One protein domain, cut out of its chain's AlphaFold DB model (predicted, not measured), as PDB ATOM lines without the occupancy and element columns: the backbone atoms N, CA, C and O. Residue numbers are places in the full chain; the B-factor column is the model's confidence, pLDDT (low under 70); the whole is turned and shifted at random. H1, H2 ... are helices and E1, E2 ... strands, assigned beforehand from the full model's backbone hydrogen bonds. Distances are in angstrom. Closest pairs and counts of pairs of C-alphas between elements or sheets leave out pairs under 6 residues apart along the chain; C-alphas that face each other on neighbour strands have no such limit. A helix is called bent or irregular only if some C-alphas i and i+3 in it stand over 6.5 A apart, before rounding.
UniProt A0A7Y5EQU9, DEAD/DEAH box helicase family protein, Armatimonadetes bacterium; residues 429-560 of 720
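AT A GLANCE: This is residues 429 to 560 of the 720 residues of the protein "DEAD/DEAH box helicase family protein" of Armatimonadetes bacterium (UniProt A0A7Y5EQU9). The model is an elongated helical body with a two-stranded hairpin, E1 and E2, set off at one end of its long axis. In the body H2 packs steeply across both H3 and H5, while short H1 packs on H3 and H5 at the end far from the hairpin, H4 lies at the end towards it, and E3 runs out from the end of H5. The printed part has 132 residues with five named helices and three named strands, in the order H1, E1, E2, H2, H3, H4, H5, E3; the one sheet, in the order E1 - E2, is antiparallel. The class is mostly helix, with helices holding 61 and strands 14 of the 75 residues in named elements. The whole is only just compact, close to loose, with a radius of gyration of the C-alphas of 16.5 A, and the C-alphas span 55 by 32 by 27 A.

IN THESE COORDINATES: H1 holds residues 430 to 435, beginning at C-alpha 430 at (73.167, 126.095, 139.619). It is irregular, but only just: C-alphas 431 and 434 are 6.7 A apart, against about 5 A in a regular helix. Residues 436 to 457 hold no named element. E1, residues 458 to 462, measures 12.5 A from first to last C-alpha, and E2, residues 469 to 474, measures 14.1 A. H2, residues 483 to 497, begins at C-alpha 483 at (98.365, 122.388, 135.175) and is 21.4 A long. H3, residues 504 to 517, is 19.6 A long, and H4, residues 529 to 535, is 9.8 A long. H5, residues 538 to 556, is the longest helix at 26.4 A. E3, residues 557 to 559, is 6.7 A long and ends at C-alpha 559 at (62.406, 126.551, 131.478).

HOW THE PARTS SIT: H2 is the hub and touches three helices. It touches H3 at a steep tilt of 54 degrees, opposite ways, with the closest C-alphas, those of Ala 491 and Tyr 508, 5.3 A apart. With residues 490 to 494 alone it touches H5 at a steep tilt of 55 degrees, the same way; the closest C-alphas, those of Val 494 and Lys 549, are 6.0 A apart. H2 and H4 only just touch, with 3 pairs of C-alphas within 8 A, the closest being Gly 483 and Ile 532 at 6.0 A. H3 and H5 are near each other. H4 and H5 are close but not clearly touching, with the C-alphas of Leu 535 and Thr 541 closest at 5.9 A. H1 touches H3 at a shallow tilt of 25 degrees, the same way, with the closest C-alphas, those of Ser 434 and Leu 506, 6.6 A apart. H1 also touches H5, only just about perpendicular at 72 degrees, with the C-alphas of Tyr 430 and Ala 556 closest at 5.7 A. E1 and E2 form an antiparallel hairpin, their directions 161 degrees apart; N 459 and O 473 are 2.9 A apart and N 470 and O 461 are 2.7 A apart, within hydrogen-bond range. E2 is apart from H3, H4 and H5. E3 pairs with no named strand, and it and H5 meet only through their link. Every O i to N i+4 pair is within hydrogen-bond range in H2, H3, H4 and H5; in H1 it is 0 of 2, with 2 of 3 O i to N i+3 pairs within range.

THE WHOLE: The two C-alphas farthest apart, those of Glu 474 and Arg 560, are 55.8 A apart, while the first and last printed C-alphas are 10.3 A apart. The printed part has no cut. The links from H1 to E1, 22 residues, and from H3 to H4, 11 residues, are long. The mean pLDDT of the printed part is 76.6, and 36 residues are under 70: residues 430 to 432, residues 451 to 481, residue 501 and residue 560.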
ATOM      1  N   GLU A 429      69.442 127.500 137.443       70.50
ATOM      2  CA  GLU A 429      69.541 126.444 138.452       70.50
ATOM      3  C   GLU A 429      70.958 125.872 138.527       70.50
ATOM      4  O   GLU A 429      71.342 124.937 137.828       70.50
ATOM      5  N   TYR A 430      71.746 126.419 139.453       64.94
ATOM      6  CA  TYR A 430      73.167 126.095 139.619       64.94
ATOM      7  C   TYR A 430      73.447 124.642 140.037       64.94
ATOM      8  O   TYR A 430      74.552 124.142 139.842       64.94
ATOM      9  N   LYS A 431      72.452 123.934 140.590       61.91
ATOM     10  CA  LYS A 431      72.610 122.546 141.057       61.91
ATOM     11  C   LYS A 431      72.806 121.536 139.921       61.91
ATOM     12  O   LYS A 431      73.262 120.436 140.195       61.91
ATOM     13  N   ARG A 432      72.511 121.904 138.669       69.81
ATOM     14  CA  ARG A 432      72.617 121.010 137.502       69.81
ATOM     15  C   ARG A 432      74.005 120.948 136.865       69.81
ATOM     16  O   ARG A 432      74.202 120.197 135.918       69.81
ATOM     17  N   ILE A 433      74.989 121.681 137.393       74.38
ATOM     18  CA  ILE A 433      76.388 121.574 136.936       74.38
ATOM     19  C   ILE A 433      76.929 120.142 137.155       74.38
ATOM     20  O   ILE A 433      77.804 119.700 136.415       74.38
ATOM     21  N   SER A 434      76.367 119.375 138.100       78.06
ATOM     22  CA  SER A 434      76.693 117.950 138.298       78.06
ATOM     23  C   SER A 434      76.399 117.096 137.070       78.06
ATOM     24  O   SER A 434      77.115 116.129 136.813       78.06
ATOM     25  N   ASP A 435      75.367 117.478 136.316       82.75
ATOM     26  CA  ASP A 435      74.864 116.759 135.147       82.75
ATOM     27  C   ASP A 435      75.699 117.064 133.893       82.75
ATOM     28  O   ASP A 435      75.430 116.515 132.824       82.75
ATOM     29  N   LEU A 436      76.697 117.953 133.999       86.12
ATOM     30  CA  LEU A 436      77.609 118.259 132.905       86.12
ATOM     31  C   LEU A 436      78.384 116.996 132.524       86.12
ATOM     32  O   LEU A 436      79.028 116.372 133.369       86.12
ATOM     33  N   ASP A 437      78.294 116.630 131.249       87.62
ATOM     34  CA  ASP A 437      78.936 115.463 130.648       87.62
ATOM     35  C   ASP A 437      80.233 115.906 129.948       87.62
ATOM     36  O   ASP A 437      80.147 116.508 128.871       87.62
ATOM     37  N   PRO A 438      81.420 115.657 130.540       89.06
ATOM     38  CA  PRO A 438      82.707 116.125 130.019       89.06
ATOM     39  C   PRO A 438      83.001 115.679 128.586       89.06
ATOM     40  O   PRO A 438      83.595 116.439 127.823       89.06
ATOM     41  N   ALA A 439      82.509 114.502 128.186       86.25
ATOM     42  CA  ALA A 439      82.720 113.941 126.854       86.25
ATOM     43  C   ALA A 439      81.943 114.671 125.746       86.25
ATOM     44  O   ALA A 439      82.275 114.541 124.571       86.25
ATOM     45  N   LYS A 440      80.896 115.433 126.094       86.25
ATOM     46  CA  LYS A 440      80.038 116.153 125.131       86.25
ATOM     47  C   LYS A 440      80.328 117.648 125.041       86.25
ATOM     48  O   LYS A 440      79.627 118.353 124.316       86.25
ATOM     49  N   ILE A 441      81.304 118.144 125.802       85.75
ATOM     50  CA  ILE A 441      81.632 119.574 125.843       85.75
ATOM     51  C   ILE A 441      82.289 119.998 124.529       85.75
ATOM     52  O   ILE A 441      81.869 120.985 123.932       85.75
ATOM     53  N   LEU A 442      83.285 119.245 124.061       85.19
ATOM     54  CA  LEU A 442      83.983 119.511 122.805       85.19
ATOM     55  C   LEU A 442      83.374 118.686 121.668       85.19
ATOM     56  O   LEU A 442      83.151 117.487 121.806       85.19
ATOM     57  N   GLN A 443      83.117 119.329 120.527       76.56
ATOM     58  CA  GLN A 443      82.602 118.639 119.336       76.56
ATOM     59  C   GLN A 443      83.687 117.838 118.607       76.56
ATOM     60  O   GLN A 443      83.384 116.831 117.972       76.56
ATOM     61  N   GLN A 444      84.938 118.300 118.678       79.50
ATOM     62  CA  GLN A 444      86.104 117.649 118.089       79.50
ATOM     63  C   GLN A 444      87.293 117.745 119.054       79.50
ATOM     64  O   GLN A 444      87.431 118.778 119.717       79.50
ATOM     65  N   PRO A 445      88.146 116.707 119.133       83.38
ATOM     66  CA  PRO A 445      89.381 116.774 119.899       83.38
ATOM     67  C   PRO A 445      90.324 117.845 119.349       83.38
ATOM     68  O   PRO A 445      90.439 118.038 118.137       83.38
ATOM     69  N   VAL A 446      91.026 118.514 120.251       85.06
ATOM     70  CA  VAL A 446      92.122 119.429 119.949       85.06
ATOM     71  C   VAL A 446      93.375 118.606 119.664       85.06
ATOM     72  O   VAL A 446      93.679 117.660 120.386       85.06
ATOM     73  N   MET A 447      94.130 118.958 118.622       81.81
ATOM     74  CA  MET A 447      95.414 118.304 118.370       81.81
ATOM     75  C   MET A 447      96.444 118.748 119.406       81.81
ATOM     76  O   MET A 447      96.731 119.939 119.531       81.81
ATOM     77  N   LEU A 448      97.015 117.782 120.128       80.38
ATOM     78  CA  LEU A 448      98.143 118.034 121.014       80.38
ATOM     79  C   LEU A 448      99.369 118.390 120.167       80.38
ATOM     80  O   LEU A 448      99.782 117.615 119.302       80.38
ATOM     81  N   GLN A 449      99.947 119.564 120.408       76.50
ATOM     82  CA  GLN A 449     101.185 119.953 119.746       76.50
ATOM     83  C   GLN A 449     102.384 119.418 120.529       76.50
ATOM     84  O   GLN A 449     102.440 119.518 121.753       76.50
ATOM     85  N   GLN A 450     103.359 118.857 119.813       70.94
ATOM     86  CA  GLN A 450     104.639 118.464 120.396       70.94
ATOM     87  C   GLN A 450     105.611 119.636 120.294       70.94
ATOM     88  O   GLN A 450     105.884 120.120 119.195       70.94
ATOM     89  N   TYR A 451     106.142 120.078 121.431       67.56
ATOM     90  CA  TYR A 451     107.162 121.124 121.482       67.56
ATOM     91  C   TYR A 451     108.516 120.504 121.820       67.56
ATOM     92  O   TYR A 451     108.597 119.612 122.664       67.56
ATOM     93  N   SER A 452     109.583 120.985 121.182       66.25
ATOM     94  CA  SER A 452     110.937 120.633 121.611       66.25
ATOM     95  C   SER A 452     111.290 121.332 122.933       66.25
ATOM     96  O   SER A 452     110.706 122.364 123.281       66.25
ATOM     97  N   ASP A 453     112.281 120.810 123.663       62.50
ATOM     98  CA  ASP A 453     112.792 121.446 124.889       62.50
ATOM     99  C   ASP A 453     113.314 122.877 124.648       62.50
ATOM    100  O   ASP A 453     113.302 123.699 125.565       62.50
ATOM    101  N   GLU A 454     113.746 123.196 123.421       59.22
ATOM    102  CA  GLU A 454     114.128 124.554 123.018       59.22
ATOM    103  C   GLU A 454     112.907 125.459 122.798       59.22
ATOM    104  O   GLU A 454     112.921 126.616 123.220       59.22
ATOM    105  N   ASP A 455     111.824 124.945 122.205       60.59
ATOM    106  CA  ASP A 455     110.595 125.715 121.963       60.59
ATOM    107  C   ASP A 455     109.850 126.051 123.260       60.59
ATOM    108  O   ASP A 455     109.114 127.037 123.328       60.59
ATOM    109  N   LEU A 456     109.995 125.235 124.306       58.59
ATOM    110  CA  LEU A 456     109.410 125.493 125.627       58.59
ATOM    111  C   LEU A 456     110.093 126.660 126.367       58.59
ATOM    112  O   LEU A 456     109.483 127.234 127.267       58.59
ATOM    113  N   ARG A 457     111.318 127.042 125.972       60.16
ATOM    114  CA  ARG A 457     112.117 128.107 126.613       60.16
ATOM    115  C   ARG A 457     112.065 129.451 125.889       60.16
ATOM    116  O   ARG A 457     112.569 130.443 126.413       60.16
ATOM    117  N   LYS A 458     111.466 129.495 124.697       60.00
ATOM    118  CA  LYS A 458     111.420 130.684 123.840       60.00
ATOM    119  C   LYS A 458     110.013 131.273 123.811       60.00
ATOM    120  O   LYS A 458     109.045 130.587 123.490       60.00
ATOM    121  N   ILE A 459     109.902 132.564 124.118       56.47
ATOM    122  CA  ILE A 459     108.694 133.355 123.866       56.47
ATOM    123  C   ILE A 459     108.857 134.000 122.494       56.47
ATOM    124  O   ILE A 459     109.743 134.836 122.298       56.47
ATOM    125  N   ARG A 460     108.007 133.596 121.549       58.91
ATOM    126  CA  ARG A 460     107.954 134.150 120.197       58.91
ATOM    127  C   ARG A 460     106.895 135.248 120.147       58.91
ATOM    128  O   ARG A 460     105.723 134.987 120.403       58.91
ATOM    129  N   PHE A 461     107.311 136.471 119.843       51.59
ATOM    130  CA  PHE A 461     106.397 137.591 119.628       51.59
ATOM    131  C   PHE A 461     106.106 137.707 118.135       51.59
ATOM    132  O   PHE A 461     107.041 137.817 117.347       51.59
ATOM    133  N   GLU A 462     104.834 137.691 117.744       59.91
ATOM    134  CA  GLU A 462     104.392 137.733 116.343       59.91
ATOM    135  C   GLU A 462     103.572 138.997 116.060       59.91
ATOM    136  O   GLU A 462     102.849 139.500 116.928       59.91
ATOM    137  N   TYR A 463     103.682 139.526 114.842       52.38
ATOM    138  CA  TYR A 463     102.828 140.615 114.380       52.38
ATOM    139  C   TYR A 463     101.410 140.086 114.116       52.38
ATOM    140  O   TYR A 463     101.204 139.120 113.389       52.38
ATOM    141  N   ILE A 464     100.406 140.751 114.696       44.59
ATOM    142  CA  ILE A 464      98.994 140.310 114.691       44.59
ATOM    143  C   ILE A 464      98.411 140.172 113.268       44.59
ATOM    144  O   ILE A 464      97.434 139.455 113.067       44.59
ATOM    145  N   VAL A 465      98.974 140.883 112.288       46.09
ATOM    146  CA  VAL A 465      98.396 141.029 110.943       46.09
ATOM    147  C   VAL A 465      98.816 139.905 109.994       46.09
ATOM    148  O   VAL A 465      98.005 139.476 109.176       46.09
ATOM    149  N   ASP A 466     100.052 139.425 110.098       66.31
ATOM    150  CA  ASP A 466     100.658 138.468 109.161       66.31
ATOM    151  C   ASP A 466     101.260 137.231 109.849       66.31
ATOM    152  O   ASP A 466     101.598 136.265 109.166       66.31
ATOM    153  N   GLY A 467     101.342 137.217 111.185       54.75
ATOM    154  CA  GLY A 467     101.941 136.123 111.950       54.75
ATOM    155  C   GLY A 467     103.465 136.063 111.830       54.75
ATOM    156  O   GLY A 467     104.073 135.085 112.267       54.75
ATOM    157  N   GLU A 468     104.111 137.079 111.241       64.19
ATOM    158  CA  GLU A 468     105.567 137.099 111.146       64.19
ATOM    159  C   GLU A 468     106.192 137.330 112.526       64.19
ATOM    160  O   GLU A 468     105.743 138.154 113.328       64.19
ATOM    161  N   THR A 469     107.259 136.587 112.815       58.12
ATOM    162  CA  THR A 469     107.974 136.680 114.088       58.12
ATOM    163  C   THR A 469     108.701 138.022 114.199       58.12
ATOM    164  O   THR A 469     109.634 138.298 113.451       58.12
ATOM    165  N   SER A 470     108.300 138.844 115.168       68.69
ATOM    166  CA  SER A 470     108.940 140.114 115.515       68.69
ATOM    167  C   SER A 470     110.297 139.892 116.190       68.69
ATOM    168  O   SER A 470     111.301 140.440 115.741       68.69
ATOM    169  N   HIS A 471     110.341 139.092 117.260       58.34
ATOM    170  CA  HIS A 471     111.574 138.667 117.934       58.34
ATOM    171  C   HIS A 471     111.304 137.497 118.898       58.34
ATOM    172  O   HIS A 471     110.170 137.284 119.335       58.34
ATOM    173  N   GLU A 472     112.356 136.746 119.238       57.31
ATOM    174  CA  GLU A 472     112.323 135.652 120.216       57.31
ATOM    175  C   GLU A 472     113.102 136.050 121.478       57.31
ATOM    176  O   GLU A 472     114.195 136.608 121.391       57.31
ATOM    177  N   THR A 473     112.537 135.777 122.656       55.00
ATOM    178  CA  THR A 473     113.207 135.973 123.953       55.00
ATOM    179  C   THR A 473     113.318 134.637 124.680       55.00
ATOM    180  O   THR A 473     112.312 133.945 124.844       55.00
ATOM    181  N   GLU A 474     114.522 134.278 125.128       54.03
ATOM    182  CA  GLU A 474     114.752 133.104 125.979       54.03
ATOM    183  C   GLU A 474     114.450 133.433 127.444       54.03
ATOM    184  O   GLU A 474     114.909 134.445 127.977       54.03
ATOM    185  N   PHE A 475     113.655 132.581 128.090       53.06
ATOM    186  CA  PHE A 475     113.236 132.743 129.481       53.06
ATOM    187  C   PHE A 475     113.973 131.746 130.384       53.06
ATOM    188  O   PHE A 475     114.022 130.554 130.088       53.06
ATOM    189  N   ASP A 476     114.523 132.228 131.502       47.38
ATOM    190  CA  ASP A 476     115.272 131.407 132.462       47.38
ATOM    191  C   ASP A 476     114.295 130.719 133.444       47.38
ATOM    192  O   ASP A 476     113.565 131.370 134.204       47.38
ATOM    193  N   GLU A 477     114.200 129.387 133.385       49.94
ATOM    194  CA  GLU A 477     113.215 128.583 134.123       49.94
ATOM    195  C   GLU A 477     113.500 128.547 135.635       49.94
ATOM    196  O   GLU A 477     114.375 127.819 136.096       49.94
ATOM    197  N   THR A 478     112.680 129.224 136.445       45.59
ATOM    198  CA  THR A 478     112.587 128.941 137.899       45.59
ATOM    199  C   THR A 478     111.162 128.717 138.414       45.59
ATOM    200  O   THR A 478     110.979 128.395 139.589       45.59
ATOM    201  N   ARG A 479     110.123 128.816 137.574       51.84
ATOM    202  CA  ARG A 479     108.736 128.525 137.979       51.84
ATOM    203  C   ARG A 479     108.098 127.494 137.057       51.84
ATOM    204  O   ARG A 479     107.735 127.801 135.930       51.84
ATOM    205  N   VAL A 480     107.942 126.279 137.577       56.44
ATOM    206  CA  VAL A 480     107.177 125.197 136.948       56.44
ATOM    207  C   VAL A 480     105.730 125.671 136.776       56.44
ATOM    208  O   VAL A 480     105.079 126.044 137.755       56.44
ATOM    209  N   ALA A 481     105.244 125.717 135.535       61.88
ATOM    210  CA  ALA A 481     103.836 125.970 135.259       61.88
ATOM    211  C   ALA A 481     103.002 124.798 135.806       61.88
ATOM    212  O   ALA A 481     103.343 123.643 135.582       61.88
ATOM    213  N   ASP A 482     101.945 125.099 136.562       75.31
ATOM    214  CA  ASP A 482     101.111 124.099 137.239       75.31
ATOM    215  C   ASP A 482      99.792 123.929 136.483       75.31
ATOM    216  O   ASP A 482      98.973 124.857 136.429       75.31
ATOM    217  N   GLY A 483      99.569 122.733 135.934       75.81
ATOM    218  CA  GLY A 483      98.365 122.388 135.175       75.81
ATOM    219  C   GLY A 483      97.069 122.589 135.956       75.81
ATOM    220  O   GLY A 483      96.052 123.005 135.403       75.81
ATOM    221  N   THR A 484      97.116 122.421 137.280       83.12
ATOM    222  CA  THR A 484      95.993 122.678 138.202       83.12
ATOM    223  C   THR A 484      95.514 124.129 138.099       83.12
ATOM    224  O   THR A 484      94.316 124.420 138.146       83.12
ATOM    225  N   ARG A 485      96.445 125.076 137.922       81.19
ATOM    226  CA  ARG A 485      96.120 126.503 137.801       81.19
ATOM    227  C   ARG A 485      95.506 126.832 136.449       81.19
ATOM    228  O   ARG A 485      94.619 127.684 136.410       81.19
ATOM    229  N   VAL A 486      95.931 126.146 135.388       81.88
ATOM    230  CA  VAL A 486      95.375 126.283 134.032       81.88
ATOM    231  C   VAL A 486      93.926 125.798 134.006       81.88
ATOM    232  O   VAL A 486      93.034 126.536 133.593       81.88
ATOM    233  N   VAL A 487      93.648 124.618 134.565       87.69
ATOM    234  CA  VAL A 487      92.273 124.114 134.746       87.69
ATOM    235  C   VAL A 487      91.440 125.107 135.572       87.69
ATOM    236  O   VAL A 487      90.315 125.460 135.207       87.69
ATOM    237  N   GLY A 488      92.016 125.626 136.662       85.25
ATOM    238  CA  GLY A 488      91.366 126.618 137.519       85.25
ATOM    239  C   GLY A 488      91.084 127.947 136.817       85.25
ATOM    240  O   GLY A 488      90.090 128.604 137.128       85.25
ATOM    241  N   PHE A 489      91.922 128.352 135.861       88.12
ATOM    242  CA  PHE A 489      91.694 129.527 135.021       88.12
ATOM    243  C   PHE A 489      90.442 129.358 134.154       88.12
ATOM    244  O   PHE A 489      89.586 130.247 134.175       88.12
ATOM    245  N   PHE A 490      90.278 128.218 133.474       89.06
ATOM    246  CA  PHE A 490      89.068 127.939 132.693       89.06
ATOM    247  C   PHE A 490      87.820 127.942 133.579       89.06
ATOM    248  O   PHE A 490      86.872 128.671 133.296       89.06
ATOM    249  N   ALA A 491      87.840 127.211 134.698       89.00
ATOM    250  CA  ALA A 491      86.695 127.140 135.607       89.00
ATOM    251  C   ALA A 491      86.304 128.521 136.171       89.00
ATOM    252  O   ALA A 491      85.133 128.900 136.116       89.00
ATOM    253  N   ARG A 492      87.271 129.317 136.659       86.94
ATOM    254  CA  ARG A 492      87.005 130.671 137.187       86.94
ATOM    255  C   ARG A 492      86.499 131.628 136.117       86.94
ATOM    256  O   ARG A 492      85.577 132.391 136.389       86.94
ATOM    257  N   THR A 493      87.080 131.590 134.922       83.38
ATOM    258  CA  THR A 493      86.678 132.477 133.823       83.38
ATOM    259  C   THR A 493      85.267 132.150 133.350       83.38
ATOM    260  O   THR A 493      84.451 133.056 133.210       83.38
ATOM    261  N   VAL A 494      84.921 130.863 133.215       86.56
ATOM    262  CA  VAL A 494      83.547 130.440 132.907       86.56
ATOM    263  C   VAL A 494      82.575 130.903 133.994       86.56
ATOM    264  O   VAL A 494      81.534 131.463 133.663       86.56
ATOM    265  N   MET A 495      82.907 130.737 135.283       83.75
ATOM    266  CA  MET A 495      82.045 131.236 136.362       83.75
ATOM    267  C   MET A 495      81.864 132.750 136.317       83.75
ATOM    268  O   MET A 495      80.740 133.223 136.461       83.75
ATOM    269  N   LYS A 496      82.946 133.504 136.104       82.38
ATOM    270  CA  LYS A 496      82.907 134.965 136.013       82.38
ATOM    271  C   LYS A 496      82.016 135.409 134.857       82.38
ATOM    272  O   LYS A 496      81.072 136.163 135.071       82.38
ATOM    273  N   ASP A 497      82.269 134.898 133.658       79.62
ATOM    274  CA  ASP A 497      81.568 135.321 132.445       79.62
ATOM    275  C   ASP A 497      80.085 134.931 132.483       79.62
ATOM    276  O   ASP A 497      79.214 135.683 132.039       79.62
ATOM    277  N   LEU A 498      79.771 133.780 133.080       75.31
ATOM    278  CA  LEU A 498      78.395 133.327 133.268       75.31
ATOM    279  C   LEU A 498      77.752 133.841 134.562       75.31
ATOM    280  O   LEU A 498      76.589 133.526 134.811       75.31
ATOM    281  N   HIS A 499      78.440 134.660 135.361       72.50
ATOM    282  CA  HIS A 499      77.953 135.184 136.644       72.50
ATOM    283  C   HIS A 499      77.448 134.068 137.587       72.50
ATOM    284  O   HIS A 499      76.369 134.153 138.181       72.50
ATOM    285  N   LEU A 500      78.203 132.971 137.674       73.69
ATOM    286  CA  LEU A 500      77.940 131.851 138.576       73.69
ATOM    287  C   LEU A 500      78.537 132.175 139.948       73.69
ATOM    288  O   LEU A 500      79.749 132.295 140.095       73.69
ATOM    289  N   VAL A 501      77.675 132.313 140.956       69.81
ATOM    290  CA  VAL A 501      78.067 132.729 142.318       69.81
ATOM    291  C   VAL A 501      78.552 131.541 143.170       69.81
ATOM    292  O   VAL A 501      79.181 131.727 144.206       69.81
ATOM    293  N   SER A 502      78.280 130.301 142.748       75.56
ATOM    294  CA  SER A 502      78.679 129.073 143.456       75.56
ATOM    295  C   SER A 502      78.871 127.897 142.487       75.56
ATOM    296  O   SER A 502      78.445 127.973 141.334       75.56
ATOM    297  N   GLY A 503      79.496 126.808 142.954       78.81
ATOM    298  CA  GLY A 503      79.701 125.582 142.164       78.81
ATOM    299  C   GLY A 503      81.102 125.408 141.564       78.81
ATOM    300  O   GLY A 503      81.273 124.569 140.681       78.81
ATOM    301  N   TYR A 504      82.097 126.163 142.047       86.44
ATOM    302  CA  TYR A 504      83.477 126.109 141.554       86.44
ATOM    303  C   TYR A 504      84.073 124.702 141.592       86.44
ATOM    304  O   TYR A 504      84.558 124.242 140.568       86.44
ATOM    305  N   ASP A 505      84.001 124.006 142.729       86.75
ATOM    306  CA  ASP A 505      84.651 122.696 142.894       86.75
ATOM    307  C   ASP A 505      84.099 121.650 141.918       86.75
ATOM    308  O   ASP A 505      84.837 120.843 141.351       86.75
ATOM    309  N   LEU A 506      82.790 121.711 141.671       86.06
ATOM    310  CA  LEU A 506      82.097 120.817 140.754       86.06
ATOM    311  C   LEU A 506      82.472 121.117 139.299       86.06
ATOM    312  O   LEU A 506      82.814 120.205 138.550       86.06
ATOM    313  N   LEU A 507      82.456 122.399 138.912       88.31
ATOM    314  CA  LEU A 507      82.860 122.823 137.573       88.31
ATOM    315  C   LEU A 507      84.344 122.533 137.326       88.31
ATOM    316  O   LEU A 507      84.695 122.023 136.270       88.31
ATOM    317  N   TYR A 508      85.204 122.799 138.306       92.06
ATOM    318  CA  TYR A 508      86.629 122.493 138.254       92.06
ATOM    319  C   TYR A 508      86.864 121.000 138.007       92.06
ATOM    320  O   TYR A 508      87.627 120.648 137.109       92.06
ATOM    321  N   GLY A 509      86.171 120.125 138.747       90.56
ATOM    322  CA  GLY A 509      86.245 118.677 138.546       90.56
ATOM    323  C   GLY A 509      85.875 118.266 137.120       90.56
ATOM    324  O   GLY A 509      86.621 117.527 136.484       90.56
ATOM    325  N   LYS A 510      84.781 118.818 136.581       92.06
ATOM    326  CA  LYS A 510      84.318 118.538 135.212       92.06
ATOM    327  C   LYS A 510      85.254 119.075 134.131       92.06
ATOM    328  O   LYS A 510      85.475 118.402 133.129       92.06
ATOM    329  N   VAL A 511      85.819 120.268 134.324       92.56
ATOM    330  CA  VAL A 511      86.812 120.847 133.406       92.56
ATOM    331  C   VAL A 511      88.094 120.017 133.423       92.56
ATOM    332  O   VAL A 511      88.655 119.757 132.363       92.56
ATOM    333  N   LYS A 512      88.534 119.561 134.604       93.31
ATOM    334  CA  LYS A 512      89.694 118.676 134.737       93.31
ATOM    335  C   LYS A 512      89.482 117.367 133.977       93.31
ATOM    336  O   LYS A 512      90.334 117.012 133.177       93.31
ATOM    337  N   GLU A 513      88.358 116.691 134.212       92.06
ATOM    338  CA  GLU A 513      87.987 115.441 133.531       92.06
ATOM    339  C   GLU A 513      87.926 115.636 132.010       92.06
ATOM    340  O   GLU A 513      88.529 114.879 131.259       92.06
ATOM    341  N   MET A 514      87.298 116.723 131.544       93.06
ATOM    342  CA  MET A 514      87.236 117.052 130.117       93.06
ATOM    343  C   MET A 514      88.631 117.220 129.502       93.06
ATOM    344  O   MET A 514      88.899 116.650 128.448       93.06
ATOM    345  N   ILE A 515      89.527 117.966 130.154       91.81
ATOM    346  CA  ILE A 515      90.885 118.204 129.645       91.81
ATOM    347  C   ILE A 515      91.716 116.919 129.652       91.81
ATOM    348  O   ILE A 515      92.406 116.641 128.677       91.81
ATOM    349  N   GLN A 516      91.643 116.148 130.737       91.25
ATOM    350  CA  GLN A 516      92.467 114.961 130.949       91.25
ATOM    351  C   GLN A 516      92.043 113.789 130.054       91.25
ATOM    352  O   GLN A 516      92.902 113.088 129.522       91.25
ATOM    353  N   ASP A 517      90.733 113.598 129.868       90.38
ATOM    354  CA  ASP A 517      90.190 112.360 129.303       90.38
ATOM    355  C   ASP A 517      89.569 112.548 127.906       90.38
ATOM    356  O   ASP A 517      89.357 111.567 127.187       90.38
ATOM    357  N   HIS A 518      89.253 113.786 127.499       87.56
ATOM    358  CA  HIS A 518      88.441 114.037 126.299       87.56
ATOM    359  C   HIS A 518      88.959 115.136 125.362       87.56
ATOM    360  O   HIS A 518      88.633 115.107 124.176       87.56
ATOM    361  N   ALA A 519      89.763 116.090 125.839       87.06
ATOM    362  CA  ALA A 519      90.150 117.246 125.034       87.06
ATOM    363  C   ALA A 519      91.085 116.904 123.874       87.06
ATOM    364  O   ALA A 519      90.964 117.526 122.824       87.06
ATOM    365  N   PHE A 520      91.970 115.915 124.031       86.94
ATOM    366  CA  PHE A 520      93.021 115.603 123.052       86.94
ATOM    367  C   PHE A 520      92.801 114.288 122.290       86.94
ATOM    368  O   PHE A 520      93.629 113.889 121.479       86.94
ATOM    369  N   GLY A 521      91.678 113.600 122.530       81.19
ATOM    370  CA  GLY A 521      91.376 112.298 121.915       81.19
ATOM    371  C   GLY A 521      92.149 111.118 122.520       81.19
ATOM    372  O   GLY A 521      91.861 109.969 122.188       81.19
ATOM    373  N   GLU A 522      93.071 111.394 123.438       83.62
ATOM    374  CA  GLU A 522      93.796 110.439 124.272       83.62
ATOM    375  C   GLU A 522      93.856 110.936 125.725       83.62
ATOM    376  O   GLU A 522      93.550 112.096 126.005       83.62
ATOM    377  N   LEU A 523      94.238 110.045 126.645       87.88
ATOM    378  CA  LEU A 523      94.462 110.393 128.046       87.88
ATOM    379  C   LEU A 523      95.762 111.185 128.178       87.88
ATOM    380  O   LEU A 523      96.825 110.676 127.821       87.88
ATOM    381  N   VAL A 524      95.681 112.390 128.736       89.50
ATOM    382  CA  VAL A 524      96.839 113.273 128.923       89.50
ATOM    383  C   VAL A 524      97.100 113.564 130.397       89.50
ATOM    384  O   VAL A 524      96.174 113.639 131.205       89.50
ATOM    385  N   ASP A 525      98.365 113.776 130.761       87.50
ATOM    386  CA  ASP A 525      98.706 114.336 132.068       87.50
ATOM    387  C   ASP A 525      98.584 115.862 132.016       87.50
ATOM    388  O   ASP A 525      99.267 116.534 131.244       87.50
ATOM    389  N   ILE A 526      97.728 116.434 132.864       86.44
ATOM    390  CA  ILE A 526      97.547 117.889 132.948       86.44
ATOM    391  C   ILE A 526      98.817 118.622 133.406       86.44
ATOM    392  O   ILE A 526      98.897 119.836 133.236       86.44
ATOM    393  N   GLN A 527      99.776 117.916 134.012       85.94
ATOM    394  CA  GLN A 527     101.068 118.468 134.425       85.94
ATOM    395  C   GLN A 527     102.130 118.418 133.316       85.94
ATOM    396  O   GLN A 527     103.229 118.945 133.501       85.94
ATOM    397  N   ASP A 528     101.821 117.825 132.160       85.06
ATOM    398  CA  ASP A 528     102.714 117.836 131.004       85.06
ATOM    399  C   ASP A 528     102.865 119.266 130.455       85.06
ATOM    400  O   ASP A 528     101.892 119.991 130.212       85.06
ATOM    401  N   ARG A 529     104.116 119.681 130.232       79.00
ATOM    402  CA  ARG A 529     104.466 121.009 129.708       79.00
ATOM    403  C   ARG A 529     103.866 121.262 128.324       79.00
ATOM    404  O   ARG A 529     103.465 122.393 128.042       79.00
ATOM    405  N   SER A 530     103.779 120.232 127.487       81.38
ATOM    406  CA  SER A 530     103.194 120.321 126.148       81.38
ATOM    407  C   SER A 530     101.696 120.579 126.233       81.38
ATOM    408  O   SER A 530     101.194 121.489 125.579       81.38
ATOM    409  N   VAL A 531     101.001 119.877 127.133       84.50
ATOM    410  CA  VAL A 531      99.567 120.076 127.393       84.50
ATOM    411  C   VAL A 531      99.305 121.493 127.897       84.50
ATOM    412  O   VAL A 531      98.440 122.187 127.364       84.50
ATOM    413  N   ILE A 532     100.080 121.969 128.877       83.19
ATOM    414  CA  ILE A 532      99.945 123.327 129.429       83.19
ATOM    415  C   ILE A 532     100.149 124.396 128.347       83.19
ATOM    416  O   ILE A 532      99.378 125.360 128.278       83.19
ATOM    417  N   LYS A 533     101.172 124.236 127.500       80.44
ATOM    418  CA  LYS A 533     101.468 125.189 126.426       80.44
ATOM    419  C   LYS A 533     100.375 125.185 125.357       80.44
ATOM    420  O   LYS A 533      99.879 126.258 125.024       80.44
ATOM    421  N   THR A 534      99.920 124.012 124.919       83.62
ATOM    422  CA  THR A 534      98.805 123.875 123.970       83.62
ATOM    423  C   THR A 534      97.510 124.486 124.520       83.62
ATOM    424  O   THR A 534      96.834 125.239 123.825       83.62
ATOM    425  N   LEU A 535      97.183 124.262 125.799       84.69
ATOM    426  CA  LEU A 535      96.021 124.888 126.449       84.69
ATOM    427  C   LEU A 535      96.130 126.413 126.562       84.69
ATOM    428  O   LEU A 535      95.104 127.067 126.723       84.69
ATOM    429  N   SER A 536      97.342 126.963 126.498       82.19
ATOM    430  CA  SER A 536      97.604 128.405 126.556       82.19
ATOM    431  C   SER A 536      97.576 129.069 125.175       82.19
ATOM    432  O   SER A 536      97.661 130.294 125.086       82.19
ATOM    433  N   GLU A 537      97.434 128.302 124.089       80.56
ATOM    434  CA  GLU A 537      97.312 128.873 122.750       80.56
ATOM    435  C   GLU A 537      95.977 129.615 122.592       80.56
ATOM    436  O   GLU A 537      94.927 129.077 122.971       80.56
ATOM    437  N   PRO A 538      95.955 130.823 121.995       75.25
ATOM    438  CA  PRO A 538      94.743 131.639 121.911       75.25
ATOM    439  C   PRO A 538      93.562 130.943 121.222       75.25
ATOM    440  O   PRO A 538      92.431 131.025 121.702       75.25
ATOM    441  N   ALA A 539      93.812 130.229 120.119       78.19
ATOM    442  CA  ALA A 539      92.768 129.536 119.363       78.19
ATOM    443  C   ALA A 539      92.140 128.382 120.168       78.19
ATOM    444  O   ALA A 539      90.916 128.217 120.190       78.19
ATOM    445  N   ILE A 540      92.976 127.623 120.880       85.12
ATOM    446  CA  ILE A 540      92.564 126.480 121.701       85.12
ATOM    447  C   ILE A 540      91.839 126.967 122.952       85.12
ATOM    448  O   ILE A 540      90.725 126.521 123.232       85.12
ATOM    449  N   THR A 541      92.413 127.959 123.639       84.44
ATOM    450  CA  THR A 541      91.799 128.622 124.796       84.44
ATOM    451  C   THR A 541      90.397 129.110 124.455       84.44
ATOM    452  O   THR A 541      89.448 128.820 125.184       84.44
ATOM    453  N   LYS A 542      90.245 129.819 123.329       84.50
ATOM    454  CA  LYS A 542      88.949 130.331 122.875       84.50
ATOM    455  C   LYS A 542      87.950 129.197 122.634       84.50
ATOM    456  O   LYS A 542      86.844 129.254 123.165       84.50
ATOM    457  N   THR A 543      88.356 128.156 121.910       86.75
ATOM    458  CA  THR A 543      87.494 127.010 121.572       86.75
ATOM    459  C   THR A 543      87.000 126.279 122.823       86.75
ATOM    460  O   THR A 543      85.802 126.022 122.965       86.75
ATOM    461  N   ILE A 544      87.906 125.989 123.763       88.38
ATOM    462  CA  ILE A 544      87.573 125.339 125.036       88.38
ATOM    463  C   ILE A 544      86.642 126.232 125.863       88.38
ATOM    464  O   ILE A 544      85.633 125.761 126.387       88.38
ATOM    465  N   MET A 545      86.944 127.529 125.950       87.56
ATOM    466  CA  MET A 545      86.158 128.488 126.723       87.56
ATOM    467  C   MET A 545      84.729 128.643 126.183       87.56
ATOM    468  O   MET A 545      83.772 128.614 126.958       87.56
ATOM    469  N   GLU A 546      84.564 128.800 124.870       86.25
ATOM    470  CA  GLU A 546      83.252 128.929 124.220       86.25
ATOM    471  C   GLU A 546      82.422 127.650 124.380       86.25
ATOM    472  O   GLU A 546      81.246 127.717 124.749       86.25
ATOM    473  N   SER A 547      83.054 126.488 124.207       88.00
ATOM    474  CA  SER A 547      82.410 125.181 124.375       88.00
ATOM    475  C   SER A 547      81.935 124.954 125.813       88.00
ATOM    476  O   SER A 547      80.791 124.551 126.040       88.00
ATOM    477  N   LEU A 548      82.774 125.285 126.802       89.00
ATOM    478  CA  LEU A 548      82.412 125.216 128.219       89.00
ATOM    479  C   LEU A 548      81.247 126.147 128.554       89.00
ATOM    480  O   LEU A 548      80.289 125.722 129.199       89.00
ATOM    481  N   LYS A 549      81.297 127.404 128.096       86.62
ATOM    482  CA  LYS A 549      80.222 128.376 128.333       86.62
ATOM    483  C   LYS A 549      78.893 127.889 127.764       86.62
ATOM    484  O   LYS A 549      77.878 127.949 128.457       86.62
ATOM    485  N   LEU A 550      78.907 127.373 126.535       83.75
ATOM    486  CA  LEU A 550      77.719 126.848 125.871       83.75
ATOM    487  C   LEU A 550      77.139 125.641 126.623       83.75
ATOM    488  O   LEU A 550      75.934 125.595 126.881       83.75
ATOM    489  N   ALA A 551      77.989 124.688 127.014       85.94
ATOM    490  CA  ALA A 551      77.566 123.481 127.719       85.94
ATOM    491  C   ALA A 551      76.995 123.791 129.113       85.94
ATOM    492  O   ALA A 551      75.950 123.256 129.489       85.94
ATOM    493  N   VAL A 552      77.632 124.702 129.858       84.12
ATOM    494  CA  VAL A 552      77.166 125.124 131.185       84.12
ATOM    495  C   VAL A 552      75.854 125.905 131.087       84.12
ATOM    496  O   VAL A 552      74.921 125.603 131.830       84.12
ATOM    497  N   ASN A 553      75.725 126.847 130.148       78.06
ATOM    498  CA  ASN A 553      74.479 127.596 129.944       78.06
ATOM    499  C   ASN A 553      73.297 126.685 129.596       78.06
ATOM    500  O   ASN A 553      72.207 126.859 130.143       78.06
ATOM    501  N   LYS A 554      73.519 125.681 128.738       78.12
ATOM    502  CA  LYS A 554      72.484 124.719 128.334       78.12
ATOM    503  C   LYS A 554      71.903 123.928 129.513       78.12
ATOM    504  O   LYS A 554      70.748 123.522 129.453       78.12
ATOM    505  N   LEU A 555      72.691 123.694 130.562       76.94
ATOM    506  CA  LEU A 555      72.250 122.976 131.763       76.94
ATOM    507  C   LEU A 555      71.723 123.907 132.856       76.94
ATOM    508  O   LEU A 555      70.820 123.524 133.599       76.94
ATOM    509  N   ALA A 556      72.298 125.104 132.965       70.50
ATOM    510  CA  ALA A 556      71.955 126.062 134.005       70.50
ATOM    511  C   ALA A 556      70.616 126.760 133.744       70.50
ATOM    512  O   ALA A 556      69.940 127.121 134.703       70.50
ATOM    513  N   ILE A 557      70.229 126.972 132.484       71.25
ATOM    514  CA  ILE A 557      68.962 127.624 132.139       71.25
ATOM    515  C   ILE A 557      67.850 126.575 132.118       71.25
ATOM    516  O   ILE A 557      67.829 125.687 131.267       71.25
ATOM    517  N   VAL A 558      66.915 126.696 133.056       70.38
ATOM    518  CA  VAL A 558      65.730 125.841 133.143       70.38
ATOM    519  C   VAL A 558      64.513 126.649 132.726       70.38
ATOM    520  O   VAL A 558      64.244 127.712 133.288       70.38
ATOM    521  N   ASP A 559      63.777 126.130 131.746       72.00
ATOM    522  CA  ASP A 559      62.406 126.551 131.478       72.00
ATOM    523  C   ASP A 559      61.504 125.921 132.550       72.00
ATOM    524  O   ASP A 559      61.352 124.699 132.605       72.00
ATOM    525  N   ARG A 560      60.948 126.748 133.443       68.06
ATOM    526  CA  ARG A 560      60.059 126.301 134.527       68.06
ATOM    527  C   ARG A 560      58.655 125.923 134.046       68.06
ATOM    528  O   ARG A 560      57.855 125.456 134.856       68.06
TER     529      ARG A 560